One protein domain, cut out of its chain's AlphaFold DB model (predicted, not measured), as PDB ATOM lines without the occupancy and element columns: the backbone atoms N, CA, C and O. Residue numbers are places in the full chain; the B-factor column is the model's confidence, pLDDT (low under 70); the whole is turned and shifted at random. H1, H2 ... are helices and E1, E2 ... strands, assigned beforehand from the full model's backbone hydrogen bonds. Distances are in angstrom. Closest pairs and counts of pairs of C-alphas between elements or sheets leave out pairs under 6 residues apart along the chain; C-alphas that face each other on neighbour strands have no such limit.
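What this domain is: This is residues 22 to 94 of the 101 residues of an uncharacterized protein of Bifidobacterium longum subsp. suis (UniProt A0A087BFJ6). With little regular structure, the domain is a small three-stranded sheet with one short helix, H1, over one face; the tail after H1 folds back, pairing residues 81 to 82 with 92 to 93. The 73 printed residues run E1, E2, E3, H1, class mixed, 26 in named elements. The sheet, E1-E2-E3, is an antiparallel meander, each strand beside the one before. It is compact, radius of gyration of the C-alphas 12.6 A, spanning 43 by 21 by 19 A.

How they stand to each other: E1, residues 22 to 26, and E2, residues 35 to 40, form a hairpin, with N 23 and O 38 2.9 A apart. E2 and E3, residues 47 to 51, form another, with N 37 and O 50 2.8 A apart. H1, residues 68 to 77, is on the sheet at height 9.7 A, over E1 and E2, only just slantwise to the strands, at 58 degrees to E1 on the local plane. Its closest C-alphas to E1 are Thr 68 and Trp 23, 6.4 A. Every O i to N i+4 pair in H1 is within hydrogen-bond range.

Where its parts are: E1 begins at C-alpha 22 (31.727, 85.149, 180.725). E2 is 16.4 A long, and H1, 14.3 A, ends at C-alpha 77 (31.785, 73.728, 166.027).

The domain as a whole: The C-alphas farthest apart, of Asp 43 and Gly 86, are 43.6 A apart. The printed part has no cut; E3 to H1 is a long link. Residues 56 and 59 to 60 are under pLDDT 70.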
ATOM      1  N   VAL A  22      32.816  85.472 181.641       89.38
ATOM      2  CA  VAL A  22      31.727  85.149 180.725       89.38
ATOM      3  C   VAL A  22      32.086  85.605 179.317       89.38
ATOM      4  O   VAL A  22      32.263  86.801 179.076       89.38
ATOM      5  N   TRP A  23      32.125  84.666 178.374       92.62
ATOM      6  CA  TRP A  23      32.136  84.968 176.944       92.62
ATOM      7  C   TRP A  23      30.729  84.794 176.397       92.62
ATOM      8  O   TRP A  23      30.217  83.681 176.324       92.62
ATOM      9  N   LYS A  24      30.100  85.901 175.998       93.31
ATOM     10  CA  LYS A  24      28.756  85.892 175.425       93.31
ATOM     11  C   LYS A  24      28.792  86.182 173.936       93.31
ATOM     12  O   LYS A  24      29.301  87.216 173.505       93.31
ATOM     13  N   ILE A  25      28.201  85.280 173.171       93.19
ATOM     14  CA  ILE A  25      28.082  85.350 171.724       93.19
ATOM     15  C   ILE A  25      26.617  85.585 171.382       93.19
ATOM     16  O   ILE A  25      25.739  84.883 171.877       93.19
ATOM     17  N   HIS A  26      26.352  86.581 170.543       94.25
ATOM     18  CA  HIS A  26      25.003  86.957 170.135       94.25
ATOM     19  C   HIS A  26      24.753  86.613 168.675       94.25
ATOM     20  O   HIS A  26      25.656  86.701 167.845       94.25
ATOM     21  N   CYS A  27      23.511  86.241 168.365       93.62
ATOM     22  CA  CYS A  27      23.078  86.148 166.983       93.62
ATOM     23  C   CYS A  27      22.862  87.550 166.399       93.62
ATOM     24  O   CYS A  27      22.124  88.356 166.960       93.62
ATOM     25  N   ASP A  28      23.442  87.802 165.229       93.31
ATOM     26  CA  ASP A  28      23.339  89.072 164.506       93.31
ATOM     27  C   ASP A  28      22.070  89.192 163.644       93.31
ATOM     28  O   ASP A  28      21.851  90.206 162.972       93.31
ATOM     29  N   ALA A  29      21.210  88.169 163.618       90.19
ATOM     30  CA  ALA A  29      19.943  88.246 162.900       90.19
ATOM     31  C   ALA A  29      19.040  89.319 163.527       90.19
ATOM     32  O   ALA A  29      18.783  89.326 164.731       90.19
ATOM     33  N   ILE A  30      18.521  90.226 162.694       88.69
ATOM     34  CA  ILE A  30      17.659  91.322 163.150       88.69
ATOM     35  C   ILE A  30      16.421  90.748 163.850       88.69
ATOM     36  O   ILE A  30      15.641  90.014 163.248       88.69
ATOM     37  N   GLY A  31      16.226  91.129 165.113       89.88
ATOM     38  CA  GLY A  31      15.103  90.666 165.934       89.88
ATOM     39  C   GLY A  31      15.322  89.307 166.606       89.88
ATOM     40  O   GLY A  31      14.408  88.817 167.268       89.88
ATOM     41  N   CYS A  32      16.507  88.708 166.472       91.50
ATOM     42  CA  CYS A  32      16.895  87.522 167.217       91.50
ATOM     43  C   CYS A  32      17.534  87.906 168.557       91.50
ATOM     44  O   CYS A  32      18.379  88.792 168.618       91.50
ATOM     45  N   ASN A  33      17.141  87.209 169.624       91.81
ATOM     46  CA  ASN A  33      17.698  87.396 170.968       91.81
ATOM     47  C   ASN A  33      18.514  86.183 171.437       91.81
ATOM     48  O   ASN A  33      18.854  86.094 172.615       91.81
ATOM     49  N   ASN A  34      18.801  85.249 170.530       93.19
ATOM     50  CA  ASN A  34      19.543  84.039 170.838       93.19
ATOM     51  C   ASN A  34      20.998  84.381 171.157       93.19
ATOM     52  O   ASN A  34      21.619  85.246 170.523       93.19
ATOM     53  N   SER A  35      21.538  83.685 172.148       93.19
ATOM     54  CA  SER A  35      22.923  83.827 172.571       93.19
ATOM     55  C   SER A  35      23.478  82.498 173.048       93.19
ATOM     56  O   SER A  35      22.719  81.639 173.489       93.19
ATOM     57  N   LEU A  36      24.796  82.366 172.985       92.19
ATOM     58  CA  LEU A  36      25.550  81.297 173.623       92.19
ATOM     59  C   LEU A  36      26.522  81.943 174.607       92.19
ATOM     60  O   LEU A  36      27.284  82.841 174.241       92.19
ATOM     61  N   GLU A  37      26.449  81.530 175.861       92.75
ATOM     62  CA  GLU A  37      27.296  82.000 176.947       92.75
ATOM     63  C   GLU A  37      28.225  80.879 177.385       92.75
ATOM     64  O   GLU A  37      27.765  79.797 177.726       92.75
ATOM     65  N   PHE A  38      29.520  81.164 177.433       90.38
ATOM     66  CA  PHE A  38      30.510  80.308 178.067       90.38
ATOM     67  C   PHE A  38      30.934  80.933 179.384       90.38
ATOM     68  O   PHE A  38      31.263  82.123 179.418       90.38
ATOM     69  N   ARG A  39      30.928  80.147 180.456       89.88
ATOM     70  CA  ARG A  39      31.239  80.614 181.808       89.88
ATOM     71  C   ARG A  39      32.401  79.819 182.363       89.88
ATOM     72  O   ARG A  39      32.292  78.609 182.513       89.88
ATOM     73  N   GLU A  40      33.492  80.504 182.676       88.50
ATOM     74  CA  GLU A  40      34.630  79.913 183.372       88.50
ATOM     75  C   GLU A  40      34.436  80.015 184.883       88.50
ATOM     76  O   GLU A  40      34.304  81.105 185.451       88.50
ATOM     77  N   ASN A  41      34.489  78.868 185.547       84.50
ATOM     78  CA  ASN A  41      34.647  78.806 186.983       84.50
ATOM     79  C   ASN A  41      36.123  79.027 187.337       84.50
ATOM     80  O   ASN A  41      36.934  78.119 187.200       84.50
ATOM     81  N   GLN A  42      36.480  80.204 187.853       79.56
ATOM     82  CA  GLN A  42      37.872  80.516 188.216       79.56
ATOM     83  C   GLN A  42      38.488  79.591 189.280       79.56
ATOM     84  O   GLN A  42      39.712  79.499 189.369       79.56
ATOM     85  N   ASP A  43      37.678  78.926 190.110       80.25
ATOM     86  CA  ASP A  43      38.196  78.025 191.142       80.25
ATOM     87  C   ASP A  43      38.604  76.660 190.561       80.25
ATOM     88  O   ASP A  43      39.534  76.036 191.078       80.25
ATOM     89  N   THR A  44      37.925  76.189 189.511       83.12
ATOM     90  CA  THR A  44      38.183  74.871 188.905       83.12
ATOM     91  C   THR A  44      38.835  74.944 187.524       83.12
ATOM     92  O   THR A  44      39.480  73.985 187.109       83.12
ATOM     93  N   GLY A  45      38.717  76.083 186.840       81.56
ATOM     94  CA  GLY A  45      39.040  76.250 185.423       81.56
ATOM     95  C   GLY A  45      38.026  75.588 184.486       81.56
ATOM     96  O   GLY A  45      38.264  75.546 183.282       81.56
ATOM     97  N   ASP A  46      36.923  75.045 185.015       84.75
ATOM     98  CA  ASP A  46      35.900  74.398 184.195       84.75
ATOM     99  C   ASP A  46      35.087  75.448 183.444       84.75
ATOM    100  O   ASP A  46      34.759  76.508 183.986       84.75
ATOM    101  N   ILE A  47      34.726  75.120 182.208       87.19
ATOM    102  CA  ILE A  47      33.925  75.982 181.350       87.19
ATOM    103  C   ILE A  47      32.607  75.279 181.064       87.19
ATOM    104  O   ILE A  47      32.606  74.171 180.532       87.19
ATOM    105  N   THR A  48      31.502  75.934 181.401       87.12
ATOM    106  CA  THR A  48      30.150  75.488 181.043       87.12
ATOM    107  C   THR A  48      29.596  76.340 179.912       87.12
ATOM    108  O   THR A  48      30.071  77.462 179.687       87.12
ATOM    109  N   ALA A  49      28.601  75.819 179.196       88.12
ATOM    110  CA  ALA A  49      27.942  76.553 178.123       88.12
ATOM    111  C   ALA A  49      26.425  76.576 178.322       88.12
ATOM    112  O   ALA A  49      25.800  75.545 178.539       88.12
ATOM    113  N   ASP A  50      25.820  77.751 178.185       87.69
ATOM    114  CA  ASP A  50      24.371  77.931 178.247       87.69
ATOM    115  C   ASP A  50      23.875  78.701 177.023       87.69
ATOM    116  O   ASP A  50      24.497  79.670 176.580       87.69
ATOM    117  N   GLY A  51      22.736  78.285 176.478       85.69
ATOM    118  CA  GLY A  51      22.092  78.935 175.344       85.69
ATOM    119  C   GLY A  51      21.914  78.040 174.124       85.69
ATOM    120  O   GLY A  51      21.783  76.822 174.223       85.69
ATOM    121  N   ASP A  52      21.835  78.666 172.951       85.44
ATOM    122  CA  ASP A  52      21.473  77.971 171.717       85.44
ATOM    123  C   ASP A  52      22.684  77.290 171.087       85.44
ATOM    124  O   ASP A  52      23.636  77.957 170.704       85.44
ATOM    125  N   TYR A  53      22.639  75.977 170.903       83.00
ATOM    126  CA  TYR A  53      23.648  75.221 170.164       83.00
ATOM    127  C   TYR A  53      23.056  73.908 169.645       83.00
ATOM    128  O   TYR A  53      21.936  73.525 169.988       83.00
ATOM    129  N   THR A  54      23.794  73.218 168.781       80.12
ATOM    130  CA  THR A  54      23.447  71.873 168.309       80.12
ATOM    131  C   THR A  54      24.446  70.857 168.827       80.12
ATOM    132  O   THR A  54      25.646  71.122 168.826       80.12
ATOM    133  N   GLY A  55      23.958  69.668 169.173       73.31
ATOM    134  CA  GLY A  55      24.799  68.557 169.608       73.31
ATOM    135  C   GLY A  55      24.500  68.112 171.039       73.31
ATOM    136  O   GLY A  55      23.448  68.465 171.577       73.31
ATOM    137  N   PRO A  56      25.371  67.268 171.618       69.88
ATOM    138  CA  PRO A  56      25.283  66.901 173.024       69.88
ATOM    139  C   PRO A  56      25.513  68.123 173.915       69.88
ATOM    140  O   PRO A  56      26.084  69.123 173.485       69.88
ATOM    141  N   ASP A  57      25.055  68.010 175.157       73.69
ATOM    142  CA  ASP A  57      25.289  69.015 176.185       73.69
ATOM    143  C   ASP A  57      26.796  69.258 176.370       73.69
ATOM    144  O   ASP A  57      27.549  68.312 176.634       73.69
ATOM    145  N   MET A  58      27.223  70.513 176.207       75.44
ATOM    146  CA  MET A  58      28.634  70.896 176.304       75.44
ATOM    147  C   MET A  58      29.152  70.886 177.743       75.44
ATOM    148  O   MET A  58      30.363  70.901 177.936       75.44
ATOM    149  N   ASP A  59      28.275  70.793 178.745       68.94
ATOM    150  CA  ASP A  59      28.670  70.748 180.158       68.94
ATOM    151  C   ASP A  59      29.536  69.522 180.509       68.94
ATOM    152  O   ASP A  59      30.188  69.488 181.552       68.94
ATOM    153  N   ASN A  60      29.565  68.503 179.640       66.19
ATOM    154  CA  ASN A  60      30.414  67.316 179.793       66.19
ATOM    155  C   ASN A  60      31.608  67.282 178.823       66.19
ATOM    156  O   ASN A  60      32.352  66.297 178.807       66.19
ATOM    157  N   GLU A  61      31.788  68.315 177.999       75.88
ATOM    158  CA  GLU A  61      32.909  68.427 177.073       75.88
ATOM    159  C   GLU A  61      34.021  69.300 177.663       75.88
ATOM    160  O   GLU A  61      33.777  70.300 178.334       75.88
ATOM    161  N   TRP A  62      35.282  68.942 177.401       77.12
ATOM    162  CA  TRP A  62      36.396  69.828 177.737       77.12
ATOM    163  C   TRP A  62      36.475  70.970 176.726       77.12
ATOM    164  O   TRP A  62      37.090  70.843 175.667       77.12
ATOM    165  N   LEU A  63      35.862  72.097 177.079       83.44
ATOM    166  CA  LEU A  63      35.924  73.326 176.302       83.44
ATOM    167  C   LEU A  63      37.234  74.068 176.586       83.44
ATOM    168  O   LEU A  63      37.573  74.365 177.729       83.44
ATOM    169  N   ASN A  64      37.972  74.391 175.527       83.94
ATOM    170  CA  ASN A  64      39.240  75.109 175.618       83.94
ATOM    171  C   ASN A  64      39.072  76.567 175.165       83.94
ATOM    172  O   ASN A  64      39.517  76.944 174.077       83.94
ATOM    173  N   ILE A  65      38.378  77.358 175.984       87.88
ATOM    174  CA  ILE A  65      38.051  78.760 175.702       87.88
ATOM    175  C   ILE A  65      38.881  79.655 176.612       87.88
ATOM    176  O   ILE A  65      38.875  79.508 177.831       87.88
ATOM    177  N   HIS A  66      39.623  80.577 176.011       88.44
ATOM    178  CA  HIS A  66      40.498  81.498 176.747       88.44
ATOM    179  C   HIS A  66      40.337  82.949 176.285       88.44
ATOM    180  O   HIS A  66      40.841  83.874 176.921       88.44
ATOM    181  N   ASP A  67      39.648  83.160 175.165       89.19
ATOM    182  CA  ASP A  67      39.386  84.459 174.570       89.19
ATOM    183  C   ASP A  67      38.122  84.416 173.694       89.19
ATOM    184  O   ASP A  67      37.535  83.365 173.431       89.19
ATOM    185  N   THR A  68      37.700  85.579 173.203       90.44
ATOM    186  CA  THR A  68      36.524  85.687 172.330       90.44
ATOM    187  C   THR A  68      36.675  84.895 171.027       90.44
ATOM    188  O   THR A  68      35.686  84.389 170.508       90.44
ATOM    189  N   ASN A  69      37.890  84.757 170.487       91.94
ATOM    190  CA  ASN A  69      38.094  84.060 169.215       91.94
ATOM    191  C   ASN A  69      37.888  82.554 169.375       91.94
ATOM    192  O   ASN A  69      37.190  81.941 168.573       91.94
ATOM    193  N   THR A  70      38.472  81.973 170.419       93.06
ATOM    194  CA  THR A  70      38.287  80.569 170.792       93.06
ATOM    195  C   THR A  70      36.824  80.288 171.124       93.06
ATOM    196  O   THR A  70      36.288  79.316 170.605       93.06
ATOM    197  N   ALA A  71      36.135  81.192 171.832       91.88
ATOM    198  CA  ALA A  71      34.692  81.085 172.069       91.88
ATOM    199  C   ALA A  71      33.878  81.044 170.760       91.88
ATOM    200  O   ALA A  71      33.003  80.193 170.598       91.88
ATOM    201  N   ILE A  72      34.176  81.929 169.798       92.25
ATOM    202  CA  ILE A  72      33.514  81.935 168.482       92.25
ATOM    203  C   ILE A  72      33.786  80.627 167.736       92.25
ATOM    204  O   ILE A  72      32.859  80.036 167.192       92.25
ATOM    205  N   GLN A  73      35.032  80.145 167.723       92.81
ATOM    206  CA  GLN A  73      35.365  78.875 167.072       92.81
ATOM    207  C   GLN A  73      34.615  77.696 167.700       92.81
ATOM    208  O   GLN A  73      34.104  76.852 166.967       92.81
ATOM    209  N   THR A  74      34.487  77.660 169.028       91.81
ATOM    210  CA  THR A  74      33.662  76.663 169.717       91.81
ATOM    211  C   THR A  74      32.198  76.790 169.302       91.81
ATOM    212  O   THR A  74      31.605  75.808 168.869       91.81
ATOM    213  N   ALA A  75      31.612  77.990 169.310       91.94
ATOM    214  CA  ALA A  75      30.230  78.178 168.862       91.94
ATOM    215  C   ALA A  75      29.999  77.640 167.436       91.94
ATOM    216  O   ALA A  75      29.005  76.954 167.185       91.94
ATOM    217  N   LEU A  76      30.943  77.892 166.519       91.75
ATOM    218  CA  LEU A  76      30.900  77.381 165.145       91.75
ATOM    219  C   LEU A  76      30.945  75.845 165.079       91.75
ATOM    220  O   LEU A  76      30.231  75.241 164.279       91.75
ATOM    221  N   GLN A  77      31.749  75.194 165.926       90.06
ATOM    222  CA  GLN A  77      31.785  73.728 166.027       90.06
ATOM    223  C   GLN A  77      30.445  73.147 166.489       90.06
ATOM    224  O   GLN A  77      30.072  72.051 166.071       90.06
ATOM    225  N   HIS A  78      29.698  73.909 167.284       88.94
ATOM    226  CA  HIS A  78      28.407  73.514 167.834       88.94
ATOM    227  C   HIS A  78      27.212  74.146 167.103       88.94
ATOM    228  O   HIS A  78      26.139  74.346 167.676       88.94
ATOM    229  N   GLY A  79      27.371  74.412 165.807       89.81
ATOM    230  CA  GLY A  79      26.260  74.698 164.897       89.81
ATOM    231  C   GLY A  79      25.894  76.168 164.740       89.81
ATOM    232  O   GLY A  79      24.960  76.468 163.993       89.81
ATOM    233  N   TRP A  80      26.614  77.088 165.386       93.25
ATOM    234  CA  TRP A  80      26.608  78.478 164.931       93.25
ATOM    235  C   TRP A  80      27.328  78.583 163.590       93.25
ATOM    236  O   TRP A  80      28.095  77.706 163.194       93.25
ATOM    237  N   GLN A  81      27.096  79.675 162.878       92.25
ATOM    238  CA  GLN A  81      27.668  79.877 161.551       92.25
ATOM    239  C   GLN A  81      28.076  81.332 161.341       92.25
ATOM    240  O   GLN A  81      27.427  82.256 161.832       92.25
ATOM    241  N   GLU A  82      29.133  81.528 160.560       91.44
ATOM    242  CA  GLU A  82      29.491  82.836 160.026       91.44
ATOM    243  C   GLU A  82      28.737  83.059 158.712       91.44
ATOM    244  O   GLU A  82      28.718  82.188 157.835       91.44
ATOM    245  N   GLY A  83      28.121  84.228 158.565       87.19
ATOM    246  CA  GLY A  83      27.502  84.619 157.312       87.19
ATOM    247  C   GLY A  83      28.542  84.733 156.208       87.19
ATOM    248  O   GLY A  83      29.638  85.266 156.401       87.19
ATOM    249  N   ASN A  84      28.217  84.218 155.024       83.56
ATOM    250  CA  ASN A  84      29.200  84.073 153.943       83.56
ATOM    251  C   ASN A  84      28.891  84.910 152.693       83.56
ATOM    252  O   ASN A  84      29.690  84.930 151.749       83.56
ATOM    253  N   LYS A  85      27.768  85.641 152.675       79.88
ATOM    254  CA  LYS A  85      27.279  86.374 151.496       79.88
ATOM    255  C   LYS A  85      27.002  87.844 151.778       79.88
ATOM    256  O   LYS A  85      26.354  88.200 152.753       79.88
ATOM    257  N   GLY A  86      27.397  88.700 150.833       83.75
ATOM    258  CA  GLY A  86      26.977  90.104 150.786       83.75
ATOM    259  C   GLY A  86      27.140  90.828 152.125       83.75
ATOM    260  O   GLY A  86      28.226  90.832 152.696       83.75
ATOM    261  N   ILE A  87      26.044  91.418 152.608       82.88
ATOM    262  CA  ILE A  87      25.994  92.156 153.879       82.88
ATOM    263  C   ILE A  87      26.065  91.259 155.121       82.88
ATOM    264  O   ILE A  87      26.226  91.786 156.208       82.88
ATOM    265  N   GLN A  88      25.932  89.940 154.975       81.88
ATOM    266  CA  GLN A  88      25.992  88.971 156.075       81.88
ATOM    267  C   GLN A  88      27.435  88.549 156.383       81.88
ATOM    268  O   GLN A  88      27.695  87.896 157.388       81.88
ATOM    269  N   ARG A  89      28.400  88.914 155.529       84.50
ATOM    270  CA  ARG A  89      29.799  88.538 155.721       84.50
ATOM    271  C   ARG A  89      30.365  89.151 157.002       84.50
ATOM    272  O   ARG A  89      30.361  90.369 157.145       84.50
ATOM    273  N   GLY A  90      30.913  88.304 157.873       84.06
ATOM    274  CA  GLY A  90      31.457  88.712 159.173       84.06
ATOM    275  C   GLY A  90      30.409  88.846 160.281       84.06
ATOM    276  O   GLY A  90      30.749  89.319 161.361       84.06
ATOM    277  N   HIS A  91      29.163  88.439 160.023       90.75
ATOM    278  CA  HIS A  91      28.120  88.313 161.035       90.75
ATOM    279  C   HIS A  91      28.000  86.875 161.523       90.75
ATOM    280  O   HIS A  91      28.274  85.938 160.772       90.75
ATOM    281  N   LEU A  92      27.565  86.697 162.766       92.50
ATOM    282  CA  LEU A  92      27.408  85.385 163.373       92.50
ATOM    283  C   LEU A  92      25.932  85.054 163.613       92.50
ATOM    284  O   LEU A  92      25.169  85.852 164.157       92.50
ATOM    285  N   TYR A  93      25.522  83.848 163.237       92.75
ATOM    286  CA  TYR A  93      24.140  83.400 163.341       92.75
ATOM    287  C   TYR A  93      24.027  82.138 164.189       92.75
ATOM    288  O   TYR A  93      24.825  81.208 164.054       92.75
ATOM    289  N   CYS A  94      23.011  82.105 165.052       93.06
ATOM    290  CA  CYS A  94      22.671  80.927 165.839       93.06
ATOM    291  C   CYS A  94      22.127  79.803 164.938       93.06
ATOM    292  O   CYS A  94      21.690  80.074 163.812       93.06
TER     293      CYS A  94